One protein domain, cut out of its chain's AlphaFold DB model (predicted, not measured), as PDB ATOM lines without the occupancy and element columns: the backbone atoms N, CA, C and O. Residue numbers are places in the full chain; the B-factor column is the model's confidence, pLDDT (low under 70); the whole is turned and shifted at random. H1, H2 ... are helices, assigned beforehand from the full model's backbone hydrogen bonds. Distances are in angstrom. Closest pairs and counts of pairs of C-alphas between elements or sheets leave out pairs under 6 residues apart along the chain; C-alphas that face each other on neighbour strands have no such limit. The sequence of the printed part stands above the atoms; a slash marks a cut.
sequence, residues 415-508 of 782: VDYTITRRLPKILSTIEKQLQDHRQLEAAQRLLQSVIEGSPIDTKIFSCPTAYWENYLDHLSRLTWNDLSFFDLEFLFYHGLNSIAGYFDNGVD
ATOM      1  N   VAL A 415      50.526 -26.212  42.754       83.69
ATOM      2  CA  VAL A 415      49.612 -26.676  41.697       83.69
ATOM      3  C   VAL A 415      48.150 -26.463  42.086       83.69
ATOM      4  O   VAL A 415      47.380 -25.880  41.324       83.69
ATOM      5  N   ASP A 416      47.753 -26.889  43.290       84.44
ATOM      6  CA  ASP A 416      46.370 -26.726  43.747       84.44
ATOM      7  C   ASP A 416      46.019 -25.249  43.955       84.44
ATOM      8  O   ASP A 416      44.927 -24.817  43.584       84.44
ATOM      9  N   TYR A 417      46.965 -24.440  44.447       85.25
ATOM     10  CA  TYR A 417      46.813 -22.986  44.498       85.25
ATOM     11  C   TYR A 417      46.612 -22.382  43.100       85.25
ATOM     12  O   TYR A 417      45.733 -21.539  42.906       85.25
ATOM     13  N   THR A 418      47.381 -22.825  42.104       87.12
ATOM     14  CA  THR A 418      47.242 -22.347  40.724       87.12
ATOM     15  C   THR A 418      45.852 -22.662  40.179       87.12
ATOM     16  O   THR A 418      45.150 -21.746  39.748       87.12
ATOM     17  N   ILE A 419      45.397 -23.910  40.308       91.31
ATOM     18  CA  ILE A 419      44.086 -24.353  39.813       91.31
ATOM     19  C   ILE A 419      42.930 -23.645  40.530       91.31
ATOM     20  O   ILE A 419      41.978 -23.210  39.889       91.31
ATOM     21  N   THR A 420      43.000 -23.498  41.854       90.88
ATOM     22  CA  THR A 420      41.872 -22.980  42.653       90.88
ATOM     23  C   THR A 420      41.856 -21.460  42.800       90.88
ATOM     24  O   THR A 420      40.825 -20.900  43.177       90.88
ATOM     25  N   ARG A 421      42.974 -20.769  42.534       90.44
ATOM     26  CA  ARG A 421      43.099 -19.310  42.722       90.44
ATOM     27  C   ARG A 421      43.580 -18.571  41.480       90.44
ATOM     28  O   ARG A 421      42.985 -17.552  41.132       90.44
ATOM     29  N   ARG A 422      44.635 -19.047  40.806       90.44
ATOM     30  CA  ARG A 422      45.220 -18.333  39.654       90.44
ATOM     31  C   ARG A 422      44.383 -18.490  38.390       90.44
ATOM     32  O   ARG A 422      44.076 -17.473  37.776       90.44
ATOM     33  N   LEU A 423      43.967 -19.708  38.033       94.94
ATOM     34  CA  LEU A 423      43.147 -19.938  36.835       94.94
ATOM     35  C   LEU A 423      41.798 -19.187  36.884       94.94
ATOM     36  O   LEU A 423      41.472 -18.520  35.901       94.94
ATOM     37  N   PRO A 424      41.058 -19.152  38.016       96.12
ATOM     38  CA  PRO A 424      39.868 -18.306  38.135       96.12
ATOM     39  C   PRO A 424      40.152 -16.817  37.942       96.12
ATOM     40  O   PRO A 424      39.380 -16.115  37.290       96.12
ATOM     41  N   LYS A 425      41.277 -16.323  38.476       93.88
ATOM     42  CA  LYS A 425      41.682 -14.928  38.283       93.88
ATOM     43  C   LYS A 425      41.975 -14.643  36.810       93.88
ATOM     44  O   LYS A 425      41.518 -13.622  36.308       93.88
ATOM     45  N   ILE A 426      42.666 -15.544  36.112       93.69
ATOM     46  CA  ILE A 426      42.924 -15.426  34.669       93.69
ATOM     47  C   ILE A 426      41.605 -15.344  33.897       93.69
ATOM     48  O   ILE A 426      41.421 -14.412  33.116       93.69
ATOM     49  N   LEU A 427      40.649 -16.234  34.178       94.44
ATOM     50  CA  LEU A 427      39.341 -16.193  33.525       94.44
ATOM     51  C   LEU A 427      38.622 -14.852  33.758       94.44
ATOM     52  O   LEU A 427      38.125 -14.248  32.812       94.44
ATOM     53  N   SER A 428      38.643 -14.332  34.991       91.88
ATOM     54  CA  SER A 428      38.036 -13.027  35.300       91.88
ATOM     55  C   SER A 428      38.688 -11.855  34.554       91.88
ATOM     56  O   SER A 428      38.031 -10.858  34.268       91.88
ATOM     57  N   THR A 429      39.978 -11.962  34.210       89.56
ATOM     58  CA  THR A 429      40.680 -10.899  33.473       89.56
ATOM     59  C   THR A 429      40.335 -10.859  31.989       89.56
ATOM     60  O   THR A 429      40.438  -9.786  31.401       89.56
ATOM     61  N   ILE A 430      39.904 -11.987  31.415       92.62
ATOM     62  CA  ILE A 430      39.564 -12.106  29.989       92.62
ATOM     63  C   ILE A 430      38.059 -12.057  29.705       92.62
ATOM     64  O   ILE A 430      37.644 -12.085  28.550       92.62
ATOM     65  N   GLU A 431      37.220 -11.988  30.741       91.50
ATOM     66  CA  GLU A 431      35.757 -12.031  30.619       91.50
ATOM     67  C   GLU A 431      35.211 -10.975  29.643       91.50
ATOM     68  O   GLU A 431      34.275 -11.244  28.898       91.50
ATOM     69  N   LYS A 432      35.833  -9.791  29.593       89.62
ATOM     70  CA  LYS A 432      35.425  -8.692  28.703       89.62
ATOM     71  C   LYS A 432      35.840  -8.891  27.244       89.62
ATOM     72  O   LYS A 432      35.388  -8.134  26.390       89.62
ATOM     73  N   GLN A 433      36.740  -9.832  26.977       92.25
ATOM     74  CA  GLN A 433      37.275 -10.131  25.651       92.25
ATOM     75  C   GLN A 433      36.516 -11.274  24.970       92.25
ATOM     76  O   GLN A 433      36.631 -11.437  23.758       92.25
ATOM     77  N   LEU A 434      35.722 -12.040  25.724       91.88
ATOM     78  CA  LEU A 434      34.824 -13.044  25.164       91.88
ATOM     79  C   LEU A 434      33.649 -12.346  24.466       91.88
ATOM     80  O   LEU A 434      33.035 -11.427  25.008       91.88
ATOM     81  N   GLN A 435      33.363 -12.766  23.236       85.25
ATOM     82  CA  GLN A 435      32.450 -12.080  22.320       85.25
ATOM     83  C   GLN A 435      30.981 -12.219  22.728       85.25
ATOM     84  O   GLN A 435      30.180 -11.322  22.458       85.25
ATOM     85  N   ASP A 436      30.612 -13.335  23.359       87.19
ATOM     86  CA  ASP A 436      29.238 -13.602  23.769       87.19
ATOM     87  C   ASP A 436      29.124 -14.376  25.095       87.19
ATOM     88  O   ASP A 436      30.093 -14.879  25.669       87.19
ATOM     89  N   HIS A 437      27.888 -14.472  25.593       89.94
ATOM     90  CA  HIS A 437      27.586 -15.171  26.842       89.94
ATOM     91  C   HIS A 437      27.877 -16.680  26.774       89.94
ATOM     92  O   HIS A 437      28.180 -17.285  27.800       89.94
ATOM     93  N   ARG A 438      27.821 -17.300  25.586       93.25
ATOM     94  CA  ARG A 438      28.079 -18.739  25.420       93.25
ATOM     95  C   ARG A 438      29.560 -19.050  25.579       93.25
ATOM     96  O   ARG A 438      29.888 -20.051  26.209       93.25
ATOM     97  N   GLN A 439      30.440 -18.199  25.053       95.00
ATOM     98  CA  GLN A 439      31.883 -18.318  25.250       95.00
ATOM     99  C   GLN A 439      32.244 -18.191  26.734       95.00
ATOM    100  O   GLN A 439      33.007 -19.004  27.253       95.00
ATOM    101  N   LEU A 440      31.643 -17.228  27.445       94.75
ATOM    102  CA  LEU A 440      31.847 -17.080  28.887       94.75
ATOM    103  C   LEU A 440      31.378 -18.313  29.668       94.75
ATOM    104  O   LEU A 440      32.132 -18.836  30.488       94.75
ATOM    105  N   GLU A 441      30.175 -18.819  29.388       95.75
ATOM    106  CA  GLU A 441      29.684 -20.056  30.005       95.75
ATOM    107  C   GLU A 441      30.596 -21.254  29.703       95.75
ATOM    108  O   GLU A 441      30.877 -22.055  30.595       95.75
ATOM    109  N   ALA A 442      31.074 -21.396  28.464       96.75
ATOM    110  CA  ALA A 442      31.971 -22.478  28.072       96.75
ATOM    111  C   ALA A 442      33.315 -22.393  28.809       96.75
ATOM    112  O   ALA A 442      33.788 -23.398  29.337       96.75
ATOM    113  N   ALA A 443      33.893 -21.195  28.927       97.00
ATOM    114  CA  ALA A 443      35.140 -20.975  29.653       97.00
ATOM    115  C   ALA A 443      34.980 -21.222  31.167       97.00
ATOM    116  O   ALA A 443      35.856 -21.817  31.801       97.00
ATOM    117  N   GLN A 444      33.835 -20.848  31.747       96.88
ATOM    118  CA  GLN A 444      33.488 -21.170  33.135       96.88
ATOM    119  C   GLN A 444      33.315 -22.679  33.349       96.88
ATOM    120  O   GLN A 444      33.811 -23.210  34.342       96.88
ATOM    121  N   ARG A 445      32.670 -23.394  32.415       97.31
ATOM    122  CA  ARG A 445      32.546 -24.863  32.461       97.31
ATOM    123  C   ARG A 445      33.899 -25.554  32.330       97.31
ATOM    124  O   ARG A 445      34.158 -26.489  33.083       97.31
ATOM    125  N   LEU A 446      34.770 -25.076  31.439       97.75
ATOM    126  CA  LEU A 446      36.148 -25.554  31.324       97.75
ATOM    127  C   LEU A 446      36.867 -25.416  32.669       97.75
ATOM    128  O   LEU A 446      37.319 -26.418  33.221       97.75
ATOM    129  N   LEU A 447      36.894 -24.213  33.248       97.50
ATOM    130  CA  LEU A 447      37.517 -23.971  34.551       97.50
ATOM    131  C   LEU A 447      36.936 -24.873  35.649       97.50
ATOM    132  O   LEU A 447      37.689 -25.467  36.421       97.50
ATOM    133  N   GLN A 448      35.610 -25.004  35.707       97.19
ATOM    134  CA  GLN A 448      34.955 -25.849  36.697       97.19
ATOM    135  C   GLN A 448      35.359 -27.320  36.531       97.19
ATOM    136  O   GLN A 448      35.688 -27.972  37.521       97.19
ATOM    137  N   SER A 449      35.439 -27.820  35.292       96.75
ATOM    138  CA  SER A 449      35.875 -29.192  35.009       96.75
ATOM    139  C   SER A 449      37.313 -29.460  35.474       96.75
ATOM    140  O   SER A 449      37.577 -30.515  36.056       96.75
ATOM    141  N   VAL A 450      38.217 -28.483  35.320       96.19
ATOM    142  CA  VAL A 450      39.605 -28.545  35.814       96.19
ATOM    143  C   VAL A 450      39.636 -28.576  37.346       96.19
ATOM    144  O   VAL A 450      40.345 -29.384  37.951       96.19
ATOM    145  N   ILE A 451      38.849 -27.717  38.004       94.50
ATOM    146  CA  ILE A 451      38.769 -27.654  39.472       94.50
ATOM    147  C   ILE A 451      38.210 -28.959  40.050       94.50
ATOM    148  O   ILE A 451      38.727 -29.452  41.059       94.50
ATOM    149  N   GLU A 452      37.190 -29.532  39.419       93.88
ATOM    150  CA  GLU A 452      36.532 -30.766  39.854       93.88
ATOM    151  C   GLU A 452      37.329 -32.026  39.517       93.88
ATOM    152  O   GLU A 452      37.147 -33.053  40.178       93.88
ATOM    153  N   GLY A 453      38.257 -31.950  38.562       92.00
ATOM    154  CA  GLY A 453      38.998 -33.116  38.099       92.00
ATOM    155  C   GLY A 453      38.165 -34.022  37.187       92.00
ATOM    156  O   GLY A 453      38.319 -35.238  37.242       92.00
ATOM    157  N   SER A 454      37.231 -33.442  36.432       93.94
ATOM    158  CA  SER A 454      36.253 -34.160  35.604       93.94
ATOM    159  C   SER A 454      36.895 -34.781  34.346       93.94
ATOM    160  O   SER A 454      38.040 -34.450  34.020       93.94
ATOM    161  N   PRO A 455      36.198 -35.683  33.624       95.75
ATOM    162  CA  PRO A 455      36.629 -36.133  32.300       95.75
ATOM    163  C   PRO A 455      36.872 -34.957  31.351       95.75
ATOM    164  O   PRO A 455      36.131 -33.969  31.384       95.75
ATOM    165  N   ILE A 456      37.903 -35.065  30.517       95.94
ATOM    166  CA  ILE A 456      38.278 -34.006  29.579       95.94
ATOM    167  C   ILE A 456      37.322 -34.048  28.381       95.94
ATOM    168  O   ILE A 456      37.286 -35.025  27.636       95.94
ATOM    169  N   ASP A 457      36.545 -32.981  28.179       94.94
ATOM    170  CA  ASP A 457      35.715 -32.835  26.979       94.94
ATOM    171  C   ASP A 457      36.583 -32.379  25.806       94.94
ATOM    172  O   ASP A 457      36.848 -31.192  25.631       94.94
ATOM    173  N   THR A 458      37.047 -33.329  24.997       94.38
ATOM    174  CA  THR A 458      37.972 -33.040  23.895       94.38
ATOM    175  C   THR A 458      37.345 -32.215  22.769       94.38
ATOM    176  O   THR A 458      38.069 -31.637  21.964       94.38
ATOM    177  N   LYS A 459      36.009 -32.093  22.722       93.31
ATOM    178  CA  LYS A 459      35.289 -31.358  21.668       93.31
ATOM    179  C   LYS A 459      35.447 -29.844  21.759       93.31
ATOM    180  O   LYS A 459      35.094 -29.153  20.808       93.31
ATOM    181  N   ILE A 460      35.917 -29.328  22.894       94.38
ATOM    182  CA  ILE A 460      36.110 -27.886  23.084       94.38
ATOM    183  C   ILE A 460      37.389 -27.371  22.419       94.38
ATOM    184  O   ILE A 460      37.533 -26.162  22.267       94.38
ATOM    185  N   PHE A 461      38.333 -28.256  22.090       96.19
ATOM    186  CA  PHE A 461      39.662 -27.874  21.626       96.19
ATOM    187  C   PHE A 461      39.739 -27.887  20.100       96.19
ATOM    188  O   PHE A 461      39.310 -28.842  19.452       96.19
ATOM    189  N   SER A 462      40.342 -26.849  19.530       96.12
ATOM    190  CA  SER A 462      40.710 -26.806  18.114       96.12
ATOM    191  C   SER A 462      41.968 -27.648  17.852       96.12
ATOM    192  O   SER A 462      42.806 -27.819  18.739       96.12
ATOM    193  N   CYS A 463      42.151 -28.122  16.617       95.06
ATOM    194  CA  CYS A 463      43.330 -28.891  16.195       95.06
ATOM    195  C   CYS A 463      44.158 -28.098  15.169       95.06
ATOM    196  O   CYS A 463      44.059 -28.377  13.975       95.06
ATOM    197  N   PRO A 464      44.960 -27.094  15.580       93.88
ATOM    198  CA  PRO A 464      45.741 -26.293  14.633       93.88
ATOM    199  C   PRO A 464      46.886 -27.082  13.977       93.88
ATOM    200  O   PRO A 464      47.411 -26.660  12.950       93.88
ATOM    201  N   THR A 465      47.280 -28.223  14.551       94.56
ATOM    202  CA  THR A 465      48.350 -29.090  14.041       94.56
ATOM    203  C   THR A 465      47.987 -30.568  14.179       94.56
ATOM    204  O   THR A 465      47.133 -30.948  14.986       94.56
ATOM    205  N   ALA A 466      48.701 -31.425  13.442       92.75
ATOM    206  CA  ALA A 466      48.579 -32.879  13.563       92.75
ATOM    207  C   ALA A 466      48.970 -33.398  14.961       92.75
ATOM    208  O   ALA A 466      48.529 -34.470  15.374       92.75
ATOM    209  N   TYR A 467      49.791 -32.653  15.712       93.69
ATOM    210  CA  TYR A 467      50.076 -32.996  17.101       93.69
ATOM    211  C   TYR A 467      48.820 -32.895  17.959       93.69
ATOM    212  O   TYR A 467      48.494 -33.853  18.653       93.69
ATOM    213  N   TRP A 468      48.094 -31.774  17.882       94.31
ATOM    214  CA  TRP A 468      46.875 -31.572  18.666       94.31
ATOM    215  C   TRP A 468      45.794 -32.597  18.333       94.31
ATOM    216  O   TRP A 468      45.139 -33.086  19.247       94.31
ATOM    217  N   GLU A 469      45.653 -32.986  17.065       92.25
ATOM    218  CA  GLU A 469      44.722 -34.048  16.663       92.25
ATOM    219  C   GLU A 469      45.039 -35.382  17.363       92.25
ATOM    220  O   GLU A 469      44.175 -35.962  18.023       92.25
ATOM    221  N   ASN A 470      46.300 -35.823  17.312       90.38
ATOM    222  CA  ASN A 470      46.741 -37.051  17.983       90.38
ATOM    223  C   ASN A 470      46.671 -36.942  19.516       90.38
ATOM    224  O   ASN A 470      46.323 -37.900  20.208       90.38
ATOM    225  N   TYR A 471      47.014 -35.774  20.055       91.56
ATOM    226  CA  TYR A 471      47.039 -35.530  21.490       91.56
ATOM    227  C   TYR A 471      45.626 -35.552  22.084       91.56
ATOM    228  O   TYR A 471      45.397 -36.176  23.119       91.56
ATOM    229  N   LEU A 472      44.645 -34.955  21.402       91.88
ATOM    230  CA  LEU A 472      43.249 -34.952  21.842       91.88
ATOM    231  C   LEU A 472      42.599 -36.341  21.785       91.88
ATOM    232  O   LEU A 472      41.812 -36.664  22.675       91.88
ATOM    233  N   ASP A 473      42.949 -37.189  20.812       87.62
ATOM    234  CA  ASP A 473      42.474 -38.582  20.792       87.62
ATOM    235  C   ASP A 473      42.920 -39.342  22.052       87.62
ATOM    236  O   ASP A 473      42.109 -39.997  22.717       87.62
ATOM    237  N   HIS A 474      44.180 -39.161  22.460       85.94
ATOM    238  CA  HIS A 474      44.708 -39.739  23.694       85.94
ATOM    239  C   HIS A 474      43.975 -39.231  24.950       85.94
ATOM    240  O   HIS A 474      43.645 -40.021  25.839       85.94
ATOM    241  N   LEU A 475      43.666 -37.931  25.006       89.19
ATOM    242  CA  LEU A 475      43.003 -37.290  26.149       89.19
ATOM    243  C   LEU A 475      41.540 -37.712  26.339       89.19
ATOM    244  O   LEU A 475      41.020 -37.592  27.446       89.19
ATOM    245  N   SER A 476      40.880 -38.240  25.302       84.81
ATOM    246  CA  SER A 476      39.451 -38.606  25.328       84.81
ATOM    247  C   SER A 476      39.067 -39.627  26.408       84.81
ATOM    248  O   SER A 476      37.891 -39.775  26.746       84.81
ATOM    249  N   ARG A 477      40.056 -40.346  26.953       85.19
ATOM    250  CA  ARG A 477      39.886 -41.377  27.989       85.19
ATOM    251  C   ARG A 477      40.372 -40.935  29.367       85.19
ATOM    252  O   ARG A 477      40.336 -41.742  30.293       85.19
ATOM    253  N   LEU A 478      40.840 -39.696  29.495       90.50
ATOM    254  CA  LEU A 478      41.491 -39.176  30.691       90.50
ATOM    255  C   LEU A 478      40.628 -38.129  31.403       90.50
ATOM    256  O   LEU A 478      39.724 -37.508  30.836       90.50
ATOM    257  N   THR A 479      40.931 -37.929  32.680       92.62
ATOM    258  CA  THR A 479      40.404 -36.843  33.506       92.62
ATOM    259  C   THR A 479      41.482 -35.797  33.767       92.62
ATOM    260  O   THR A 479      42.679 -36.072  33.675       92.62
ATOM    261  N   TRP A 480      41.077 -34.597  34.184       92.19
ATOM    262  CA  TRP A 480      42.026 -33.552  34.590       92.19
ATOM    263  C   TRP A 480      42.936 -33.960  35.764       92.19
ATOM    264  O   TRP A 480      43.998 -33.367  35.932       92.19
ATOM    265  N   ASN A 481      42.550 -34.953  36.580       85.94
ATOM    266  CA  ASN A 481      43.401 -35.460  37.667       85.94
ATOM    267  C   ASN A 481      44.512 -36.401  37.170       85.94
ATOM    268  O   ASN A 481      45.493 -36.608  37.886       85.94
ATOM    269  N   ASP A 482      44.358 -36.983  35.979       84.38
ATOM    270  CA  ASP A 482      45.331 -37.927  35.425       84.38
ATOM    271  C   ASP A 482      46.549 -37.201  34.837       84.38
ATOM    272  O   ASP A 482      47.661 -37.744  34.842       84.38
ATOM    273  N   LEU A 483      46.347 -35.953  34.402       86.94
ATOM    274  CA  LEU A 483      47.347 -35.119  33.746       86.94
ATOM    275  C   LEU A 483      48.469 -34.658  34.680       86.94
ATOM    276  O   LEU A 483      48.291 -34.470  35.888       86.94
ATOM    277  N   SER A 484      49.638 -34.420  34.082       89.56
ATOM    278  CA  SER A 484      50.666 -33.597  34.713       89.56
ATOM    279  C   SER A 484      50.198 -32.140  34.807       89.56
ATOM    280  O   SER A 484      49.319 -31.693  34.067       89.56
ATOM    281  N   PHE A 485      50.794 -31.374  35.718       90.31
ATOM    282  CA  PHE A 485      50.547 -29.941  35.816       90.31
ATOM    283  C   PHE A 485      50.958 -29.212  34.531       90.31
ATOM    284  O   PHE A 485      50.211 -28.352  34.072       90.31
ATOM    285  N   PHE A 486      52.081 -29.613  33.926       93.06
ATOM    286  CA  PHE A 486      52.523 -29.138  32.618       93.06
ATOM    287  C   PHE A 486      51.411 -29.264  31.568       93.06
ATOM    288  O   PHE A 486      50.951 -28.259  31.033       93.06
ATOM    289  N   ASP A 487      50.910 -30.479  31.337       93.50
ATOM    290  CA  ASP A 487      49.886 -30.745  30.321       93.50
ATOM    291  C   ASP A 487      48.578 -30.002  30.604       93.50
ATOM    292  O   ASP A 487      47.944 -29.467  29.690       93.50
ATOM    293  N   LEU A 488      48.186 -29.947  31.879       95.06
ATOM    294  CA  LEU A 488      46.986 -29.252  32.328       95.06
ATOM    295  C   LEU A 488      47.041 -27.762  31.991       95.06
ATOM    296  O   LEU A 488      46.049 -27.223  31.501       95.06
ATOM    297  N   GLU A 489      48.168 -27.089  32.242       94.00
ATOM    298  CA  GLU A 489      48.301 -25.663  31.936       94.00
ATOM    299  C   GLU A 489      48.181 -25.404  30.433       94.00
ATOM    300  O   GLU A 489      47.387 -24.551  30.029       94.00
ATOM    301  N   PHE A 490      48.893 -26.172  29.602       96.44
ATOM    302  CA  PHE A 490      48.800 -26.046  28.143       96.44
ATOM    303  C   PHE A 490      47.372 -26.241  27.646       96.44
ATOM    304  O   PHE A 490      46.870 -25.421  26.877       96.44
ATOM    305  N   LEU A 491      46.700 -27.293  28.115       96.56
ATOM    306  CA  LEU A 491      45.316 -27.561  27.744       96.56
ATOM    307  C   LEU A 491      44.383 -26.447  28.201       96.56
ATOM    308  O   LEU A 491      43.511 -26.046  27.440       96.56
ATOM    309  N   PHE A 492      44.566 -25.896  29.401       97.31
ATOM    310  CA  PHE A 492      43.718 -24.808  29.874       97.31
ATOM    311  C   PHE A 492      43.800 -23.578  28.959       97.31
ATOM    312  O   PHE A 492      42.763 -23.080  28.518       97.31
ATOM    313  N   TYR A 493      45.007 -23.117  28.612       97.50
ATOM    314  CA  TYR A 493      45.173 -21.974  27.705       97.50
ATOM    315  C   TYR A 493      44.707 -22.281  26.278       97.50
ATOM    316  O   TYR A 493      44.024 -21.456  25.669       97.50
ATOM    317  N   HIS A 494      44.996 -23.479  25.764       97.44
ATOM    318  CA  HIS A 494      44.525 -23.913  24.445       97.44
ATOM    319  C   HIS A 494      42.993 -23.973  24.369       97.44
ATOM    320  O   HIS A 494      42.388 -23.544  23.385       97.44
ATOM    321  N   GLY A 495      42.346 -24.439  25.440       97.06
ATOM    322  CA  GLY A 495      40.892 -24.444  25.577       97.06
ATOM    323  C   GLY A 495      40.305 -23.036  25.586       97.06
ATOM    324  O   GLY A 495      39.324 -22.789  24.889       97.06
ATOM    325  N   LEU A 496      40.925 -22.086  26.297       96.94
ATOM    326  CA  LEU A 496      40.494 -20.683  26.269       96.94
ATOM    327  C   LEU A 496      40.599 -20.074  24.864       96.94
ATOM    328  O   LEU A 496      39.655 -19.419  24.427       96.94
ATOM    329  N   ASN A 497      41.689 -20.334  24.139       96.81
ATOM    330  CA  ASN A 497      41.844 -19.888  22.749       96.81
ATOM    331  C   ASN A 497      40.787 -20.494  21.824       96.81
ATOM    332  O   ASN A 497      40.208 -19.785  21.002       96.81
ATOM    333  N   SER A 498      40.523 -21.792  21.974       96.94
ATOM    334  CA  SER A 498      39.520 -22.508  21.179       96.94
ATOM    335  C   SER A 498      38.118 -21.943  21.432       96.94
ATOM    336  O   SER A 498      37.389 -21.638  20.495       96.94
ATOM    337  N   ILE A 499      37.767 -21.696  22.700       96.88
ATOM    338  CA  ILE A 499      36.476 -21.114  23.096       96.88
ATOM    339  C   ILE A 499      36.328 -19.669  22.609       96.88
ATOM    340  O   ILE A 499      35.251 -19.284  22.155       96.88
ATOM    341  N   ALA A 500      37.388 -18.864  22.700       95.62
ATOM    342  CA  ALA A 500      37.380 -17.479  22.234       95.62
ATOM    343  C   ALA A 500      37.293 -17.358  20.702       95.62
ATOM    344  O   ALA A 500      36.910 -16.305  20.192       95.62
ATOM    345  N   GLY A 501      37.610 -18.437  19.978       94.69
ATOM    346  CA  GLY A 501      37.631 -18.482  18.520       94.69
ATOM    347  C   GLY A 501      38.971 -18.074  17.911       94.69
ATOM    348  O   GLY A 501      39.019 -17.800  16.718       94.69
ATOM    349  N   TYR A 502      40.072 -18.055  18.674       95.75
ATOM    350  CA  TYR A 502      41.386 -17.634  18.168       95.75
ATOM    351  C   TYR A 502      41.782 -18.365  16.874       95.75
ATOM    352  O   TYR A 502      42.210 -17.732  15.912       95.75
ATOM    353  N   PHE A 503      41.578 -19.682  16.818       95.19
ATOM    354  CA  PHE A 503      41.937 -20.500  15.655       95.19
ATOM    355  C   PHE A 503      40.977 -20.353  14.463       95.19
ATOM    356  O   PHE A 503      41.326 -20.766  13.360       95.19
ATOM    357  N   ASP A 504      39.808 -19.739  14.662       91.81
ATOM    358  CA  ASP A 504      38.805 -19.521  13.614       91.81
ATOM    359  C   ASP A 504      38.824 -18.077  13.085       91.81
ATOM    360  O   ASP A 504      38.681 -17.840  11.886       91.81
ATOM    361  N   ASN A 505      38.970 -17.093  13.978       91.19
ATOM    362  CA  ASN A 505      38.819 -15.669  13.671       91.19
ATOM    363  C   ASN A 505      39.908 -14.764  14.286       91.19
ATOM    364  O   ASN A 505      39.822 -13.543  14.148       91.19
ATOM    365  N   GLY A 506      40.935 -15.331  14.931       92.44
ATOM    366  CA  GLY A 506      42.106 -14.593  15.419       92.44
ATOM    367  C   GLY A 506      41.897 -13.791  16.708       92.44
ATOM    368  O   GLY A 506      42.709 -12.920  17.013       92.44
ATOM    369  N   VAL A 507      40.824 -14.038  17.468       93.88
ATOM    370  CA  VAL A 507      40.553 -13.314  18.725       93.88
ATOM    371  C   VAL A 507      41.564 -13.679  19.809       93.88
ATOM    372  O   VAL A 507      41.498 -14.741  20.423       93.88
ATOM    373  N   ASP A 508      42.481 -12.756  20.085       95.19
ATOM    374  CA  ASP A 508      43.429 -12.854  21.189       95.19
ATOM    375  C   ASP A 508      42.873 -12.184  22.454       95.19
ATOM    376  O   ASP A 508      42.849 -10.958  22.596       95.19
TER     377      ASP A 508
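Overview. This is residues 415 to 508 of the 782 residues of the protein "Type II secretory pathway, component ExeA (Predicted ATPase)" of Leptolyngbya sp. PCC 7375 (UniProt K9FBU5). Look for three long helices, H1, H2 and H4, side by side in an up-and-down bundle, each running against the one before. Short H3 sits off them on a loop, and tiny H5 follows the last end of H4. The printed part has 94 residues, with five named helices, which hold 65 of them, and no named strand; its class is all helix, and it is compact, with a radius of gyration of the C-alphas of 12.7 A and spans of 32 by 32 by 19 A.

Arrangement. H1, residues 415 to 433, and H2, residues 437 to 452, form a hairpin and touch, closest at C-alphas 419 and 451, 6.3 A. H4, residues 485 to 500, touches H2, closest at C-alphas 439 and 499, 5.8 A. H3, residues 466 to 475, is apart from these three. H5, residues 502 to 505, is close but not clearly touching H4, closest at C-alphas 497 and 503, 7.1 A. Every O i to N i+4 pair is within hydrogen-bond range in H2, H3 and H4, 11 of 15 in H1; H5 is too short.

Along the chain. Find C-alpha 415, where H1 begins, at (49.612, -26.676, 41.697), and C-alpha 500, where H4 ends, at (37.380, -17.479, 22.234); from first to last C-alpha H1 runs 26.1 A, H2 22.2 A and H4 22.7 A.

Size, cuts and confidence. No cut; H2 to H3 is a long link; no printed residue is under 70 in pLDDT.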